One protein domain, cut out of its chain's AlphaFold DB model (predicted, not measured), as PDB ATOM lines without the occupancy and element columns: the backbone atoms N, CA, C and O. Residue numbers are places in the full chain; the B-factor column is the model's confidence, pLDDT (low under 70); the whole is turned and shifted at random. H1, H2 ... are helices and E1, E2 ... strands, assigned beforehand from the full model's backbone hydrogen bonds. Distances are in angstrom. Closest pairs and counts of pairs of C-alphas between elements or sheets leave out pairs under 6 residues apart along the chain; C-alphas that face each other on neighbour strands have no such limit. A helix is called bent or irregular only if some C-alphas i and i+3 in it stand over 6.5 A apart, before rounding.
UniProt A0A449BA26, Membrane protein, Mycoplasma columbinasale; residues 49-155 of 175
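What this domain is: This is residues 49 to 155 of the 175 residues of the protein "Membrane protein" of Mycoplasma columbinasale (UniProt A0A449BA26). A long, twisted sheet of four strands, E3 to E6, is covered on one face by H1 and H2, with the small hairpin of E1 and E2 at one end of that cover. H3 follows E6 and only grazes the sheet. The printed part has 107 residues, with three named helices and six named strands in the order H1 E1 E2 H2 E3 E4 E5 E6 H3. The larger sheet runs E3 E4 E5 E6, antiparallel throughout, and the class is mixed, helices and strands. The whole is compact, with a radius of gyration of the C-alphas of 14.4 A, and elongated in outline, spanning 47 by 29 by 19 A.

How they stand to each other: H1, residues 57 to 63, is irregular: C-alphas 59 and 62 are 7.9 A apart. E1, residues 64 to 67, and E2, residues 70 to 73, form an antiparallel hairpin, with N 65 and O 72 2.9 A apart. H2, residues 77 to 88, only just touches H1, with 3 pairs of C-alphas within 8 A, made by its residues 77 to 81 alone; the closest are those of Tyr 63 and Ile 77, 5.6 A apart. E3, residues 95 to 102, E4, residues 107 to 115, E5, residues 120 to 130, and E6, residues 133 to 139, form a meander, each strand the antiparallel neighbour of the one before. Within hydrogen-bond range are N 99 and O 111 at 2.9 A, N 110 and O 125 at 2.8 A, and N 128 and O 135 at 2.9 A. H1 and H2 are on the same face of this sheet, making two layers, helices on one face of a sheet. H1 lies over E6 at a height over the sheet of 7.7 A; their closest C-alphas, of Gly 57 and Ile 134, are 4.6 A apart. H2 lies over E4 at a height of 9.7 A, slantwise to the strands, at 35 degrees to E4 on the local plane. H3, residues 144 to 153, only grazes the sheet with residues 146 to 150 and is apart from H1 and H2. Every O i to N i+4 pair is within hydrogen-bond range in H2 and H3; H1 has 0 of 3, but 3 of 4 O i to N i+3 pairs.

Where its parts are: H1 begins at C-alpha 57, (-13.267, -19.090, -35.120). H2 is 16.2 A long, E3 23.7 A, E4 26.6 A, E5 32.5 A and E6 19.7 A. E5 begins at C-alpha 120, (4.744, -37.525, -38.792). H3, 14.4 A long, ends at C-alpha 153, (-3.870, -6.666, -44.524).

The domain as a whole: The two C-alphas farthest apart, those of Lys 68 and Gln 118, are 48.8 A apart. The printed part has no cut and no long link. Its mean pLDDT is 85.4, and residues 140 to 155 are under 70.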
ATOM      1  N   ASN A  49      -6.083 -32.966 -43.703       74.81
ATOM      2  CA  ASN A  49      -7.342 -32.523 -43.104       74.81
ATOM      3  C   ASN A  49      -8.026 -33.628 -42.291       74.81
ATOM      4  O   ASN A  49      -8.765 -33.316 -41.361       74.81
ATOM      5  N   ALA A  50      -7.748 -34.903 -42.590       80.31
ATOM      6  CA  ALA A  50      -8.244 -36.029 -41.798       80.31
ATOM      7  C   ALA A  50      -7.585 -36.071 -40.408       80.31
ATOM      8  O   ALA A  50      -8.198 -36.494 -39.429       80.31
ATOM      9  N   ILE A  51      -6.336 -35.605 -40.295       86.00
ATOM     10  CA  ILE A  51      -5.600 -35.562 -39.022       86.00
ATOM     11  C   ILE A  51      -5.819 -34.228 -38.303       86.00
ATOM     12  O   ILE A  51      -6.091 -34.220 -37.099       86.00
ATOM     13  N   PHE A  52      -5.732 -33.111 -39.025       90.56
ATOM     14  CA  PHE A  52      -5.903 -31.764 -38.490       90.56
ATOM     15  C   PHE A  52      -7.192 -31.140 -39.035       90.56
ATOM     16  O   PHE A  52      -7.183 -30.599 -40.144       90.56
ATOM     17  N   PRO A  53      -8.302 -31.181 -38.276       89.00
ATOM     18  CA  PRO A  53      -9.573 -30.670 -38.753       89.00
ATOM     19  C   PRO A  53      -9.501 -29.165 -39.008       89.00
ATOM     20  O   PRO A  53      -8.757 -28.420 -38.356       89.00
ATOM     21  N   LYS A  54     -10.338 -28.695 -39.933       89.31
ATOM     22  CA  LYS A  54     -10.543 -27.262 -40.129       89.31
ATOM     23  C   LYS A  54     -11.190 -26.673 -38.875       89.31
ATOM     24  O   LYS A  54     -12.188 -27.184 -38.368       89.31
ATOM     25  N   ILE A  55     -10.606 -25.590 -38.376       90.50
ATOM     26  CA  ILE A  55     -11.064 -24.911 -37.165       90.50
ATOM     27  C   ILE A  55     -11.772 -23.626 -37.589       90.50
ATOM     28  O   ILE A  55     -11.190 -22.805 -38.297       90.50
ATOM     29  N   SER A  56     -13.023 -23.453 -37.163       90.25
ATOM     30  CA  SER A  56     -13.750 -22.191 -37.326       90.25
ATOM     31  C   SER A  56     -13.592 -21.332 -36.076       90.25
ATOM     32  O   SER A  56     -13.716 -21.834 -34.961       90.25
ATOM     33  N   GLY A  57     -13.357 -20.030 -36.242       88.50
ATOM     34  CA  GLY A  57     -13.267 -19.090 -35.120       88.50
ATOM     35  C   GLY A  57     -14.563 -18.966 -34.317       88.50
ATOM     36  O   GLY A  57     -14.512 -18.729 -33.110       88.50
ATOM     37  N   SER A  58     -15.712 -19.195 -34.962       91.25
ATOM     38  CA  SER A  58     -17.038 -19.141 -34.333       91.25
ATOM     39  C   SER A  58     -17.189 -20.122 -33.167       91.25
ATOM     40  O   SER A  58     -17.807 -19.781 -32.165       91.25
ATOM     41  N   GLU A  59     -16.565 -21.299 -33.256       92.19
ATOM     42  CA  GLU A  59     -16.599 -22.348 -32.220       92.19
ATOM     43  C   GLU A  59     -15.919 -21.917 -30.907       92.19
ATOM     44  O   GLU A  59     -16.077 -22.561 -29.868       92.19
ATOM     45  N   PHE A  60     -15.131 -20.836 -30.941       94.12
ATOM     46  CA  PHE A  60     -14.301 -20.400 -29.819       94.12
ATOM     47  C   PHE A  60     -14.646 -19.004 -29.295       94.12
ATOM     48  O   PHE A  60     -13.932 -18.493 -28.429       94.12
ATOM     49  N   TYR A  61     -15.732 -18.394 -29.776       91.81
ATOM     50  CA  TYR A  61     -16.123 -17.032 -29.402       91.81
ATOM     51  C   TYR A  61     -16.317 -16.861 -27.885       91.81
ATOM     52  O   TYR A  61     -15.829 -15.894 -27.300       91.81
ATOM     53  N   ASP A  62     -16.905 -17.855 -27.212       94.00
ATOM     54  CA  ASP A  62     -17.134 -17.860 -25.754       94.00
ATOM     55  C   ASP A  62     -15.842 -17.793 -24.916       94.00
ATOM     56  O   ASP A  62     -15.854 -17.526 -23.699       94.00
ATOM     57  N   TYR A  63     -14.701 -18.038 -25.564       95.31
ATOM     58  CA  TYR A  63     -13.379 -17.955 -24.961       95.31
ATOM     59  C   TYR A  63     -12.712 -16.589 -25.135       95.31
ATOM     60  O   TYR A  63     -11.566 -16.427 -24.715       95.31
ATOM     61  N   ILE A  64     -13.420 -15.596 -25.672       93.88
ATOM     62  CA  ILE A  64     -13.030 -14.188 -25.614       93.88
ATOM     63  C   ILE A  64     -13.677 -13.539 -24.385       93.88
ATOM     64  O   ILE A  64     -14.820 -13.822 -24.025       93.88
ATOM     65  N   VAL A  65     -12.937 -12.667 -23.704       94.69
ATOM     66  CA  VAL A  65     -13.481 -11.753 -22.689       94.69
ATOM     67  C   VAL A  65     -12.970 -10.350 -22.903       94.69
ATOM     68  O   VAL A  65     -11.895 -10.157 -23.463       94.69
ATOM     69  N   ILE A  66     -13.725  -9.371 -22.419       94.12
ATOM     70  CA  ILE A  66     -13.271  -7.988 -22.366       94.12
ATOM     71  C   ILE A  66     -12.555  -7.768 -21.033       94.12
ATOM     72  O   ILE A  66     -13.182  -7.835 -19.978       94.12
ATOM     73  N   ASP A  67     -11.256  -7.487 -21.084       92.94
ATOM     74  CA  ASP A  67     -10.472  -7.019 -19.941       92.94
ATOM     75  C   ASP A  67      -9.974  -5.603 -20.226       92.94
ATOM     76  O   ASP A  67      -9.368  -5.341 -21.266       92.94
ATOM     77  N   LYS A  68     -10.279  -4.660 -19.328       93.75
ATOM     78  CA  LYS A  68      -9.926  -3.232 -19.471       93.75
ATOM     79  C   LYS A  68     -10.310  -2.635 -20.838       93.75
ATOM     80  O   LYS A  68      -9.554  -1.871 -21.432       93.75
ATOM     81  N   GLY A  69     -11.486  -3.004 -21.347       91.44
ATOM     82  CA  GLY A  69     -11.996  -2.524 -22.636       91.44
ATOM     83  C   GLY A  69     -11.323  -3.144 -23.867       91.44
ATOM     84  O   GLY A  69     -11.571  -2.690 -24.979       91.44
ATOM     85  N   GLN A  70     -10.482  -4.167 -23.697       91.88
ATOM     86  CA  GLN A  70      -9.827  -4.876 -24.794       91.88
ATOM     87  C   GLN A  70     -10.273  -6.340 -24.818       91.88
ATOM     88  O   GLN A  70     -10.292  -6.983 -23.767       91.88
ATOM     89  N   PRO A  71     -10.611  -6.902 -25.991       93.69
ATOM     90  CA  PRO A  71     -10.892  -8.322 -26.082       93.69
ATOM     91  C   PRO A  71      -9.591  -9.110 -25.922       93.69
ATOM     92  O   PRO A  71      -8.576  -8.770 -26.536       93.69
ATOM     93  N   ILE A  72      -9.626 -10.147 -25.093       95.19
ATOM     94  CA  ILE A  72      -8.500 -11.028 -24.799       95.19
ATOM     95  C   ILE A  72      -8.947 -12.489 -24.799       95.19
ATOM     96  O   ILE A  72     -10.106 -12.801 -24.515       95.19
ATOM     97  N   PHE A  73      -8.018 -13.400 -25.065       95.94
ATOM     98  CA  PHE A  73      -8.271 -14.829 -24.926       95.94
ATOM     99  C   PHE A  73      -8.307 -15.257 -23.454       95.94
ATOM    100  O   PHE A  73      -7.371 -15.011 -22.690       95.94
ATOM    101  N   LYS A  74      -9.348 -15.998 -23.065       95.69
ATOM    102  CA  LYS A  74      -9.335 -16.790 -21.832       95.69
ATOM    103  C   LYS A  74      -8.310 -17.923 -21.983       95.69
ATOM    104  O   LYS A  74      -8.378 -18.653 -22.973       95.69
ATOM    105  N   PRO A  75      -7.452 -18.196 -20.982       92.69
ATOM    106  CA  PRO A  75      -6.472 -19.289 -21.053       92.69
ATOM    107  C   PRO A  75      -7.070 -20.677 -21.347       92.69
ATOM    108  O   PRO A  75      -6.407 -21.527 -21.937       92.69
ATOM    109  N   ILE A  76      -8.344 -20.900 -20.990       96.12
ATOM    110  CA  ILE A  76      -9.075 -22.150 -21.255       96.12
ATOM    111  C   ILE A  76      -9.292 -22.433 -22.753       96.12
ATOM    112  O   ILE A  76      -9.626 -23.560 -23.111       96.12
ATOM    113  N   ILE A  77      -9.073 -21.454 -23.640       95.88
ATOM    114  CA  ILE A  77      -9.197 -21.654 -25.089       95.88
ATOM    115  C   ILE A  77      -8.276 -22.769 -25.594       95.88
ATOM    116  O   ILE A  77      -8.679 -23.554 -26.442       95.88
ATOM    117  N   VAL A  78      -7.066 -22.891 -25.035       95.94
ATOM    118  CA  VAL A  78      -6.074 -23.882 -25.472       95.94
ATOM    119  C   VAL A  78      -6.580 -25.311 -25.258       95.94
ATOM    120  O   VAL A  78      -6.718 -26.031 -26.246       95.94
ATOM    121  N   PRO A  79      -6.916 -25.755 -24.029       96.69
ATOM    122  CA  PRO A  79      -7.415 -27.113 -23.834       96.69
ATOM    123  C   PRO A  79      -8.721 -27.374 -24.596       96.69
ATOM    124  O   PRO A  79      -8.949 -28.502 -25.024       96.69
ATOM    125  N   LYS A  80      -9.556 -26.352 -24.819       96.62
ATOM    126  CA  LYS A  80     -10.790 -26.482 -25.606       96.62
ATOM    127  C   LYS A  80     -10.530 -26.672 -27.092       96.62
ATOM    128  O   LYS A  80     -11.170 -27.514 -27.714       96.62
ATOM    129  N   LEU A  81      -9.554 -25.964 -27.640       95.38
ATOM    130  CA  LEU A  81      -9.142 -26.131 -29.023       95.38
ATOM    131  C   LEU A  81      -8.474 -27.489 -29.246       95.38
ATOM    132  O   LEU A  81      -8.815 -28.182 -30.200       95.38
ATOM    133  N   ILE A  82      -7.601 -27.930 -28.337       95.44
ATOM    134  CA  ILE A  82      -7.025 -29.281 -28.415       95.44
ATOM    135  C   ILE A  82      -8.118 -30.351 -28.302       95.44
ATOM    136  O   ILE A  82      -8.119 -31.307 -29.073       95.44
ATOM    137  N   GLN A  83      -9.088 -30.177 -27.397       95.44
ATOM    138  CA  GLN A  83     -10.239 -31.075 -27.287       95.44
ATOM    139  C   GLN A  83     -11.039 -31.138 -28.595       95.44
ATOM    140  O   GLN A  83     -11.401 -32.233 -29.027       95.44
ATOM    141  N   TYR A  84     -11.291 -29.994 -29.236       95.00
ATOM    142  CA  TYR A  84     -11.962 -29.932 -30.532       95.00
ATOM    143  C   TYR A  84     -11.186 -30.709 -31.601       95.00
ATOM    144  O   TYR A  84     -11.773 -31.540 -32.289       95.00
ATOM    145  N   ILE A  85      -9.868 -30.509 -31.697       93.38
ATOM    146  CA  ILE A  85      -9.011 -31.220 -32.658       93.38
ATOM    147  C   ILE A  85      -9.079 -32.730 -32.439       93.38
ATOM    148  O   ILE A  85      -9.316 -33.477 -33.378       93.38
ATOM    149  N   VAL A  86      -8.915 -33.186 -31.197       92.62
ATOM    150  CA  VAL A  86      -8.938 -34.619 -30.862       92.62
ATOM    151  C   VAL A  86     -10.319 -35.242 -31.087       92.62
ATOM    152  O   VAL A  86     -10.413 -36.427 -31.378       92.62
ATOM    153  N   THR A  87     -11.397 -34.471 -30.949       92.56
ATOM    154  CA  THR A  87     -12.764 -34.980 -31.152       92.56
ATOM    155  C   THR A  87     -13.131 -35.068 -32.633       92.56
ATOM    156  O   THR A  87     -13.897 -35.952 -33.007       92.56
ATOM    157  N   ASN A  88     -12.579 -34.177 -33.459       92.25
ATOM    158  CA  ASN A  88     -12.888 -34.071 -34.887       92.25
ATOM    159  C   ASN A  88     -11.774 -34.621 -35.794       92.25
ATOM    160  O   ASN A  88     -11.852 -34.471 -37.007       92.25
ATOM    161  N   THR A  89     -10.731 -35.233 -35.230       89.12
ATOM    162  CA  THR A  89      -9.732 -35.962 -36.015       89.12
ATOM    163  C   THR A  89     -10.311 -37.306 -36.455       89.12
ATOM    164  O   THR A  89     -10.906 -38.035 -35.658       89.12
ATOM    165  N   GLU A  90     -10.136 -37.643 -37.727       87.06
ATOM    166  CA  GLU A  90     -10.564 -38.921 -38.309       87.06
ATOM    167  C   GLU A  90      -9.470 -39.996 -38.191       87.06
ATOM    168  O   GLU A  90      -9.685 -41.164 -38.522       87.06
ATOM    169  N   ALA A  91      -8.291 -39.625 -37.682       83.25
ATOM    170  CA  ALA A  91      -7.176 -40.536 -37.481       83.25
ATOM    171  C   ALA A  91      -7.490 -41.583 -36.401       83.25
ATOM    172  O   ALA A  91      -7.719 -41.268 -35.232       83.25
ATOM    173  N   SER A  92      -7.450 -42.862 -36.781       73.69
ATOM    174  CA  SER A  92      -7.764 -43.979 -35.880       73.69
ATOM    175  C   SER A  92      -6.636 -44.343 -34.909       73.69
ATOM    176  O   SER A  92      -6.889 -44.986 -33.891       73.69
ATOM    177  N   THR A  93      -5.389 -43.985 -35.223       84.06
ATOM    178  CA  THR A  93      -4.188 -44.338 -34.447       84.06
ATOM    179  C   THR A  93      -3.186 -43.178 -34.428       84.06
ATOM    180  O   THR A  93      -3.357 -42.186 -35.129       84.06
ATOM    181  N   GLY A  94      -2.146 -43.276 -33.596       88.56
ATOM    182  CA  GLY A  94      -1.071 -42.284 -33.505       88.56
ATOM    183  C   GLY A  94      -1.067 -41.475 -32.206       88.56
ATOM    184  O   GLY A  94      -1.892 -41.667 -31.312       88.56
ATOM    185  N   LYS A  95      -0.075 -40.591 -32.083       90.50
ATOM    186  CA  LYS A  95       0.118 -39.711 -30.924       90.50
ATOM    187  C   LYS A  95       0.082 -38.259 -31.369       90.50
ATOM    188  O   LYS A  95       0.846 -37.868 -32.248       90.50
ATOM    189  N   LEU A  96      -0.767 -37.464 -30.725       92.00
ATOM    190  CA  LEU A  96      -0.815 -36.020 -30.916       92.00
ATOM    191  C   LEU A  96       0.019 -35.329 -29.835       92.00
ATOM    192  O   LEU A  96      -0.229 -35.486 -28.641       92.00
ATOM    193  N   TYR A  97       0.992 -34.548 -30.274       90.88
ATOM    194  CA  TYR A  97       1.781 -33.637 -29.462       90.88
ATOM    195  C   TYR A  97       1.362 -32.215 -29.799       90.88
ATOM    196  O   TYR A  97       1.094 -31.900 -30.962       90.88
ATOM    197  N   PHE A  98       1.330 -31.350 -28.793       94.06
ATOM    198  CA  PHE A  98       1.033 -29.945 -29.000       94.06
ATOM    199  C   PHE A  98       1.892 -29.063 -28.103       94.06
ATOM    200  O   PHE A  98       2.292 -29.471 -27.013       94.06
ATOM    201  N   ASP A  99       2.143 -27.855 -28.582       92.31
ATOM    202  CA  ASP A  99       2.730 -26.753 -27.832       92.31
ATOM    203  C   ASP A  99       1.992 -25.463 -28.209       92.31
ATOM    204  O   ASP A  99       1.324 -25.396 -29.246       92.31
ATOM    205  N   TYR A 100       2.066 -24.436 -27.372       94.88
ATOM    206  CA  TYR A 100       1.388 -23.176 -27.633       94.88
ATOM    207  C   TYR A 100       2.114 -21.986 -27.022       94.88
ATOM    208  O   TYR A 100       2.822 -22.078 -26.021       94.88
ATOM    209  N   LYS A 101       1.875 -20.820 -27.616       93.00
ATOM    210  CA  LYS A 101       2.397 -19.551 -27.127       93.00
ATOM    211  C   LYS A 101       1.371 -18.450 -27.326       93.00
ATOM    212  O   LYS A 101       0.949 -18.183 -28.450       93.00
ATOM    213  N   PHE A 102       1.028 -17.763 -26.243       94.62
ATOM    214  CA  PHE A 102       0.406 -16.448 -26.337       94.62
ATOM    215  C   PHE A 102       1.486 -15.443 -26.740       94.62
ATOM    216  O   PHE A 102       2.464 -15.254 -26.014       94.62
ATOM    217  N   VAL A 103       1.350 -14.859 -27.929       93.62
ATOM    218  CA  VAL A 103       2.243 -13.782 -28.392       93.62
ATOM    219  C   VAL A 103       1.881 -12.491 -27.665       93.62
ATOM    220  O   VAL A 103       2.759 -11.758 -27.220       93.62
ATOM    221  N   ASP A 104       0.582 -12.264 -27.502       94.38
ATOM    222  CA  ASP A 104      -0.011 -11.243 -26.647       94.38
ATOM    223  C   ASP A 104      -1.423 -11.692 -26.227       94.38
ATOM    224  O   ASP A 104      -1.796 -12.856 -26.391       94.38
ATOM    225  N   SER A 105      -2.221 -10.782 -25.669       93.94
ATOM    226  CA  SER A 105      -3.573 -11.087 -25.196       93.94
ATOM    227  C   SER A 105      -4.585 -11.391 -26.312       93.94
ATOM    228  O   SER A 105      -5.626 -11.988 -26.034       93.94
ATOM    229  N   LYS A 106      -4.287 -11.020 -27.564       95.00
ATOM    230  CA  LYS A 106      -5.143 -11.181 -28.751       95.00
ATOM    231  C   LYS A 106      -4.600 -12.188 -29.757       95.00
ATOM    232  O   LYS A 106      -5.297 -12.480 -30.725       95.00
ATOM    233  N   ARG A 107      -3.378 -12.691 -29.573       94.81
ATOM    234  CA  ARG A 107      -2.706 -13.611 -30.497       94.81
ATOM    235  C   ARG A 107      -2.223 -14.866 -29.789       94.81
ATOM    236  O   ARG A 107      -1.411 -14.808 -28.865       94.81
ATOM    237  N   LEU A 108      -2.669 -16.008 -30.293       94.81
ATOM    238  CA  LEU A 108      -2.306 -17.335 -29.815       94.81
ATOM    239  C   LEU A 108      -1.779 -18.166 -30.983       94.81
ATOM    240  O   LEU A 108      -2.444 -18.306 -32.005       94.81
ATOM    241  N   ILE A 109      -0.593 -18.737 -30.815       93.25
ATOM    242  CA  ILE A 109      -0.008 -19.687 -31.757       93.25
ATOM    243  C   ILE A 109      -0.071 -21.078 -31.141       93.25
ATOM    244  O   ILE A 109       0.319 -21.260 -29.988       93.25
ATOM    245  N   ILE A 110      -0.525 -22.054 -31.920       94.38
ATOM    246  CA  ILE A 110      -0.595 -23.462 -31.531       94.38
ATOM    247  C   ILE A 110       0.198 -24.279 -32.541       94.38
ATOM    248  O   ILE A 110      -0.012 -24.172 -33.749       94.38
ATOM    249  N   TYR A 111       1.111 -25.091 -32.030       92.75
ATOM    250  CA  TYR A 111       1.923 -26.024 -32.792       92.75
ATOM    251  C   TYR A 111       1.422 -27.427 -32.513       92.75
ATOM    252  O   TYR A 111       1.275 -27.822 -31.359       92.75
ATOM    253  N   LEU A 112       1.185 -28.189 -33.567       92.19
ATOM    254  CA  LEU A 112       0.734 -29.564 -33.479       92.19
ATOM    255  C   LEU A 112       1.696 -30.445 -34.241       92.19
ATOM    256  O   LEU A 112       2.156 -30.097 -35.330       92.19
ATOM    257  N   LYS A 113       1.958 -31.611 -33.668       90.12
ATOM    258  CA  LYS A 113       2.682 -32.691 -34.312       90.12
ATOM    259  C   LYS A 113       1.927 -33.980 -34.061       90.12
ATOM    260  O   LYS A 113       1.810 -34.417 -32.921       90.12
ATOM    261  N   TRP A 114       1.440 -34.597 -35.119       91.75
ATOM    262  CA  TRP A 114       0.907 -35.945 -35.066       91.75
ATOM    263  C   TRP A 114       1.990 -36.928 -35.512       91.75
ATOM    264  O   TRP A 114       2.734 -36.651 -36.451       91.75
ATOM    265  N   VAL A 115       2.117 -38.050 -34.807       90.00
ATOM    266  CA  VAL A 115       3.071 -39.122 -35.114       90.00
ATOM    267  C   VAL A 115       2.302 -40.431 -35.223       90.00
ATOM    268  O   VAL A 115       1.817 -40.952 -34.214       90.00
ATOM    269  N   GLY A 116       2.184 -40.931 -36.450       88.88
ATOM    270  CA  GLY A 116       1.648 -42.250 -36.767       88.88
ATOM    271  C   GLY A 116       2.734 -43.323 -36.781       88.88
ATOM    272  O   GLY A 116       3.849 -43.117 -36.310       88.88
ATOM    273  N   GLU A 117       2.403 -44.489 -37.335       87.38
ATOM    274  CA  GLU A 117       3.356 -45.601 -37.467       87.38
ATOM    275  C   GLU A 117       4.410 -45.355 -38.554       87.38
ATOM    276  O   GLU A 117       5.555 -45.775 -38.401       87.38
ATOM    277  N   GLN A 118       4.031 -44.679 -39.643       86.19
ATOM    278  CA  GLN A 118       4.872 -44.525 -40.838       86.19
ATOM    279  C   GLN A 118       5.264 -43.076 -41.135       86.19
ATOM    280  O   GLN A 118       6.231 -42.838 -41.852       86.19
ATOM    281  N   GLU A 119       4.547 -42.103 -40.578       86.62
ATOM    282  CA  GLU A 119       4.770 -40.692 -40.871       86.62
ATOM    283  C   GLU A 119       4.507 -39.803 -39.655       86.62
ATOM    284  O   GLU A 119       3.856 -40.187 -38.678       86.62
ATOM    285  N   ALA A 120       5.038 -38.586 -39.730       87.00
ATOM    286  CA  ALA A 120       4.744 -37.525 -38.792       87.00
ATOM    287  C   ALA A 120       4.321 -36.283 -39.568       87.00
ATOM    288  O   ALA A 120       5.003 -35.867 -40.504       87.00
ATOM    289  N   LEU A 121       3.224 -35.676 -39.135       89.00
ATOM    290  CA  LEU A 121       2.691 -34.457 -39.720       89.00
ATOM    291  C   LEU A 121       2.735 -33.346 -38.687       89.00
ATOM    292  O   LEU A 121       2.547 -33.574 -37.492       89.00
ATOM    293  N   THR A 122       2.962 -32.127 -39.149       88.50
ATOM    294  CA  THR A 122       2.956 -30.940 -38.299       88.50
ATOM    295  C   THR A 122       2.019 -29.901 -38.867       88.50
ATOM    296  O   THR A 122       1.971 -29.732 -40.082       88.50
ATOM    297  N   LYS A 123       1.332 -29.172 -37.993       91.06
ATOM    298  CA  LYS A 123       0.469 -28.052 -38.368       91.06
ATOM    299  C   LYS A 123       0.651 -26.925 -37.366       91.06
ATOM    300  O   LYS A 123       0.783 -27.170 -36.167       91.06
ATOM    301  N   LYS A 124       0.653 -25.690 -37.855       92.12
ATOM    302  CA  LYS A 124       0.662 -24.491 -37.020       92.12
ATOM    303  C   LYS A 124      -0.634 -23.720 -37.249       92.12
ATOM    304  O   LYS A 124      -1.034 -23.514 -38.394       92.12
ATOM    305  N   TYR A 125      -1.259 -23.297 -36.157       92.25
ATOM    306  CA  TYR A 125      -2.433 -22.431 -36.153       92.25
ATOM    307  C   TYR A 125      -2.082 -21.099 -35.493       92.25
ATOM    308  O   TYR A 125      -1.489 -21.075 -34.415       92.25
ATOM    309  N   LEU A 126      -2.463 -19.996 -36.131       93.81
ATOM    310  CA  LEU A 126      -2.449 -18.654 -35.559       93.81
ATOM    311  C   LEU A 126      -3.894 -18.201 -35.367       93.81
ATOM    312  O   LEU A 126      -4.629 -18.026 -36.337       93.81
ATOM    313  N   LEU A 127      -4.274 -17.997 -34.113       94.38
ATOM    314  CA  LEU A 127      -5.542 -17.411 -33.716       94.38
ATOM    315  C   LEU A 127      -5.309 -15.940 -33.380       94.38
ATOM    316  O   LEU A 127      -4.431 -15.620 -32.574       94.38
ATOM    317  N   LYS A 128      -6.104 -15.048 -33.973       94.12
ATOM    318  CA  LYS A 128      -6.066 -13.605 -33.711       94.12
ATOM    319  C   LYS A 128      -7.468 -13.084 -33.439       94.12
ATOM    320  O   LYS A 128      -8.380 -13.398 -34.192       94.12
ATOM    321  N   ILE A 129      -7.623 -12.254 -32.412       93.19
ATOM    322  CA  ILE A 129      -8.860 -11.499 -32.209       93.19
ATOM    323  C   ILE A 129      -8.805 -10.214 -33.041       93.19
ATOM    324  O   ILE A 129      -7.933  -9.370 -32.816       93.19
ATOM    325  N   LEU A 130      -9.741 -10.055 -33.971       91.00
ATOM    326  CA  LEU A 130      -9.939  -8.845 -34.767       91.00
ATOM    327  C   LEU A 130     -11.409  -8.439 -34.675       91.00
ATOM    328  O   LEU A 130     -12.273  -9.260 -34.933       91.00
ATOM    329  N   ASN A 131     -11.704  -7.195 -34.290       85.88
ATOM    330  CA  ASN A 131     -13.084  -6.693 -34.187       85.88
ATOM    331  C   ASN A 131     -14.024  -7.598 -33.361       85.88
ATOM    332  O   ASN A 131     -15.211  -7.698 -33.637       85.88
ATOM    333  N   SER A 132     -13.485  -8.231 -32.313       81.25
ATOM    334  CA  SER A 132     -14.162  -9.230 -31.467       81.25
ATOM    335  C   SER A 132     -14.415 -10.594 -32.120       81.25
ATOM    336  O   SER A 132     -14.980 -11.463 -31.473       81.25
ATOM    337  N   GLU A 133     -13.944 -10.832 -33.338       86.38
ATOM    338  CA  GLU A 133     -13.998 -12.128 -34.013       86.38
ATOM    339  C   GLU A 133     -12.653 -12.856 -33.928       86.38
ATOM    340  O   GLU A 133     -11.591 -12.232 -33.883       86.38
ATOM    341  N   ILE A 134     -12.681 -14.192 -33.919       89.12
ATOM    342  CA  ILE A 134     -11.466 -15.012 -33.972       89.12
ATOM    343  C   ILE A 134     -11.164 -15.345 -35.427       89.12
ATOM    344  O   ILE A 134     -11.878 -16.113 -36.067       89.12
ATOM    345  N   LEU A 135     -10.049 -14.828 -35.922       90.88
ATOM    346  CA  LEU A 135      -9.479 -15.220 -37.199       90.88
ATOM    347  C   LEU A 135      -8.490 -16.357 -36.978       90.88
ATOM    348  O   LEU A 135      -7.576 -16.245 -36.158       90.88
ATOM    349  N   ILE A 136      -8.668 -17.441 -37.728       88.25
ATOM    350  CA  ILE A 136      -7.790 -18.605 -37.683       88.25
ATOM    351  C   ILE A 136      -7.048 -18.695 -39.006       88.25
ATOM    352  O   ILE A 136      -7.657 -18.793 -40.070       88.25
ATOM    353  N   LYS A 137      -5.720 -18.671 -38.927       87.69
ATOM    354  CA  LYS A 137      -4.837 -18.999 -40.041       87.69
ATOM    355  C   LYS A 137      -4.146 -20.312 -39.753       87.69
ATOM    356  O   LYS A 137      -3.603 -20.504 -38.666       87.69
ATOM    357  N   ASP A 138      -4.144 -21.190 -40.739       84.88
ATOM    358  CA  ASP A 138      -3.445 -22.458 -40.680       84.88
ATOM    359  C   ASP A 138      -2.405 -22.534 -41.802       84.88
ATOM    360  O   ASP A 138      -2.549 -21.902 -42.848       84.88
ATOM    361  N   GLY A 139      -1.300 -23.231 -41.552       75.12
ATOM    362  CA  GLY A 139      -0.250 -23.384 -42.551       75.12
ATOM    363  C   GLY A 139       1.005 -24.030 -41.983       75.12
ATOM    364  O   GLY A 139       1.304 -23.901 -40.795       75.12
ATOM    365  N   ASN A 140       1.748 -24.722 -42.845       63.28
ATOM    366  CA  ASN A 140       3.042 -25.312 -42.483       63.28
ATOM    367  C   ASN A 140       4.166 -24.256 -42.500       63.28
ATOM    368  O   ASN A 140       5.201 -24.449 -41.872       63.28
ATOM    369  N   GLU A 141       3.916 -23.107 -43.139       50.97
ATOM    370  CA  GLU A 141       4.858 -22.001 -43.342       50.97
ATOM    371  C   GLU A 141       4.328 -20.677 -42.777       50.97
ATOM    372  O   GLU A 141       4.390 -19.643 -43.432       50.97
ATOM    373  N   ILE A 142       3.774 -20.656 -41.562       58.00
ATOM    374  CA  ILE A 142       3.539 -19.359 -40.904       58.00
ATOM    375  C   ILE A 142       4.918 -18.807 -40.506       58.00
ATOM    376  O   ILE A 142       5.405 -19.098 -39.404       58.00
ATOM    377  N   THR A 143       5.553 -18.078 -41.426       56.00
ATOM    378  CA  THR A 143       6.825 -17.368 -41.250       56.00
ATOM    379  C   THR A 143       6.574 -15.987 -40.644       56.00
ATOM    380  O   THR A 143       5.442 -15.501 -40.636       56.00
ATOM    381  N   SER A 144       7.625 -15.334 -40.140       53.47
ATOM    382  CA  SER A 144       7.540 -13.949 -39.653       53.47
ATOM    383  C   SER A 144       6.983 -13.001 -40.728       53.47
ATOM    384  O   SER A 144       6.188 -12.124 -40.426       53.47
ATOM    385  N   GLU A 145       7.290 -13.257 -42.003       50.66
ATOM    386  CA  GLU A 145       6.785 -12.482 -43.143       50.66
ATOM    387  C   GLU A 145       5.276 -12.697 -43.387       50.66
ATOM    388  O   GLU A 145       4.557 -11.777 -43.778       50.66
ATOM    389  N   THR A 146       4.758 -13.903 -43.125       55.28
ATOM    390  CA  THR A 146       3.308 -14.171 -43.157       55.28
ATOM    391  C   THR A 146       2.581 -13.469 -42.008       55.28
ATOM    392  O   THR A 146       1.417 -13.087 -42.148       55.28
ATOM    393  N   GLU A 147       3.263 -13.302 -40.872       56.75
ATOM    394  CA  GLU A 147       2.768 -12.542 -39.724       56.75
ATOM    395  C   GLU A 147       2.708 -11.039 -40.050       56.75
ATOM    396  O   GLU A 147       1.683 -10.407 -39.791       56.75
ATOM    397  N   ASP A 148       3.728 -10.504 -40.726       55.56
ATOM    398  CA  ASP A 148       3.797  -9.103 -41.160       55.56
ATOM    399  C   ASP A 148       2.747  -8.766 -42.231       55.56
ATOM    400  O   ASP A 148       1.956  -7.847 -42.029       55.56
ATOM    401  N   LYS A 149       2.618  -9.569 -43.300       51.91
ATOM    402  CA  LYS A 149       1.582  -9.367 -44.341       51.91
ATOM    403  C   LYS A 149       0.159  -9.485 -43.798       51.91
ATOM    404  O   LYS A 149      -0.765  -8.847 -44.293       51.91
ATOM    405  N   PHE A 150      -0.053 -10.306 -42.769       47.69
ATOM    406  CA  PHE A 150      -1.353 -10.371 -42.104       47.69
ATOM    407  C   PHE A 150      -1.624  -9.158 -41.216       47.69
ATOM    408  O   PHE A 150      -2.777  -8.752 -41.070       47.69
ATOM    409  N   ASN A 151      -0.594  -8.588 -40.599       54.59
ATOM    410  CA  ASN A 151      -0.729  -7.330 -39.877       54.59
ATOM    411  C   ASN A 151      -0.955  -6.157 -40.844       54.59
ATOM    412  O   ASN A 151      -1.750  -5.282 -40.524       54.59
ATOM    413  N   GLU A 152      -0.359  -6.195 -42.037       55.75
ATOM    414  CA  GLU A 152      -0.554  -5.218 -43.115       55.75
ATOM    415  C   GLU A 152      -1.976  -5.276 -43.705       55.75
ATOM    416  O   GLU A 152      -2.659  -4.258 -43.739       55.75
ATOM    417  N   TRP A 153      -2.494  -6.472 -44.023       46.25
ATOM    418  CA  TRP A 153      -3.870  -6.666 -44.524       46.25
ATOM    419  C   TRP A 153      -4.964  -6.175 -43.560       46.25
ATOM    420  O   TRP A 153      -6.038  -5.783 -43.991       46.25
ATOM    421  N   ASN A 154      -4.701  -6.177 -42.250       50.16
ATOM    422  CA  ASN A 154      -5.659  -5.702 -41.242       50.16
ATOM    423  C   ASN A 154      -5.485  -4.216 -40.877       50.16
ATOM    424  O   ASN A 154      -6.277  -3.697 -40.094       50.16
ATOM    425  N   ASN A 155      -4.437  -3.557 -41.382       52.50
ATOM    426  CA  ASN A 155      -4.165  -2.136 -41.155       52.50
ATOM    427  C   ASN A 155      -4.609  -1.247 -42.334       52.50
ATOM    428  O   ASN A 155      -4.665  -0.031 -42.164       52.50
TER     429      ASN A 155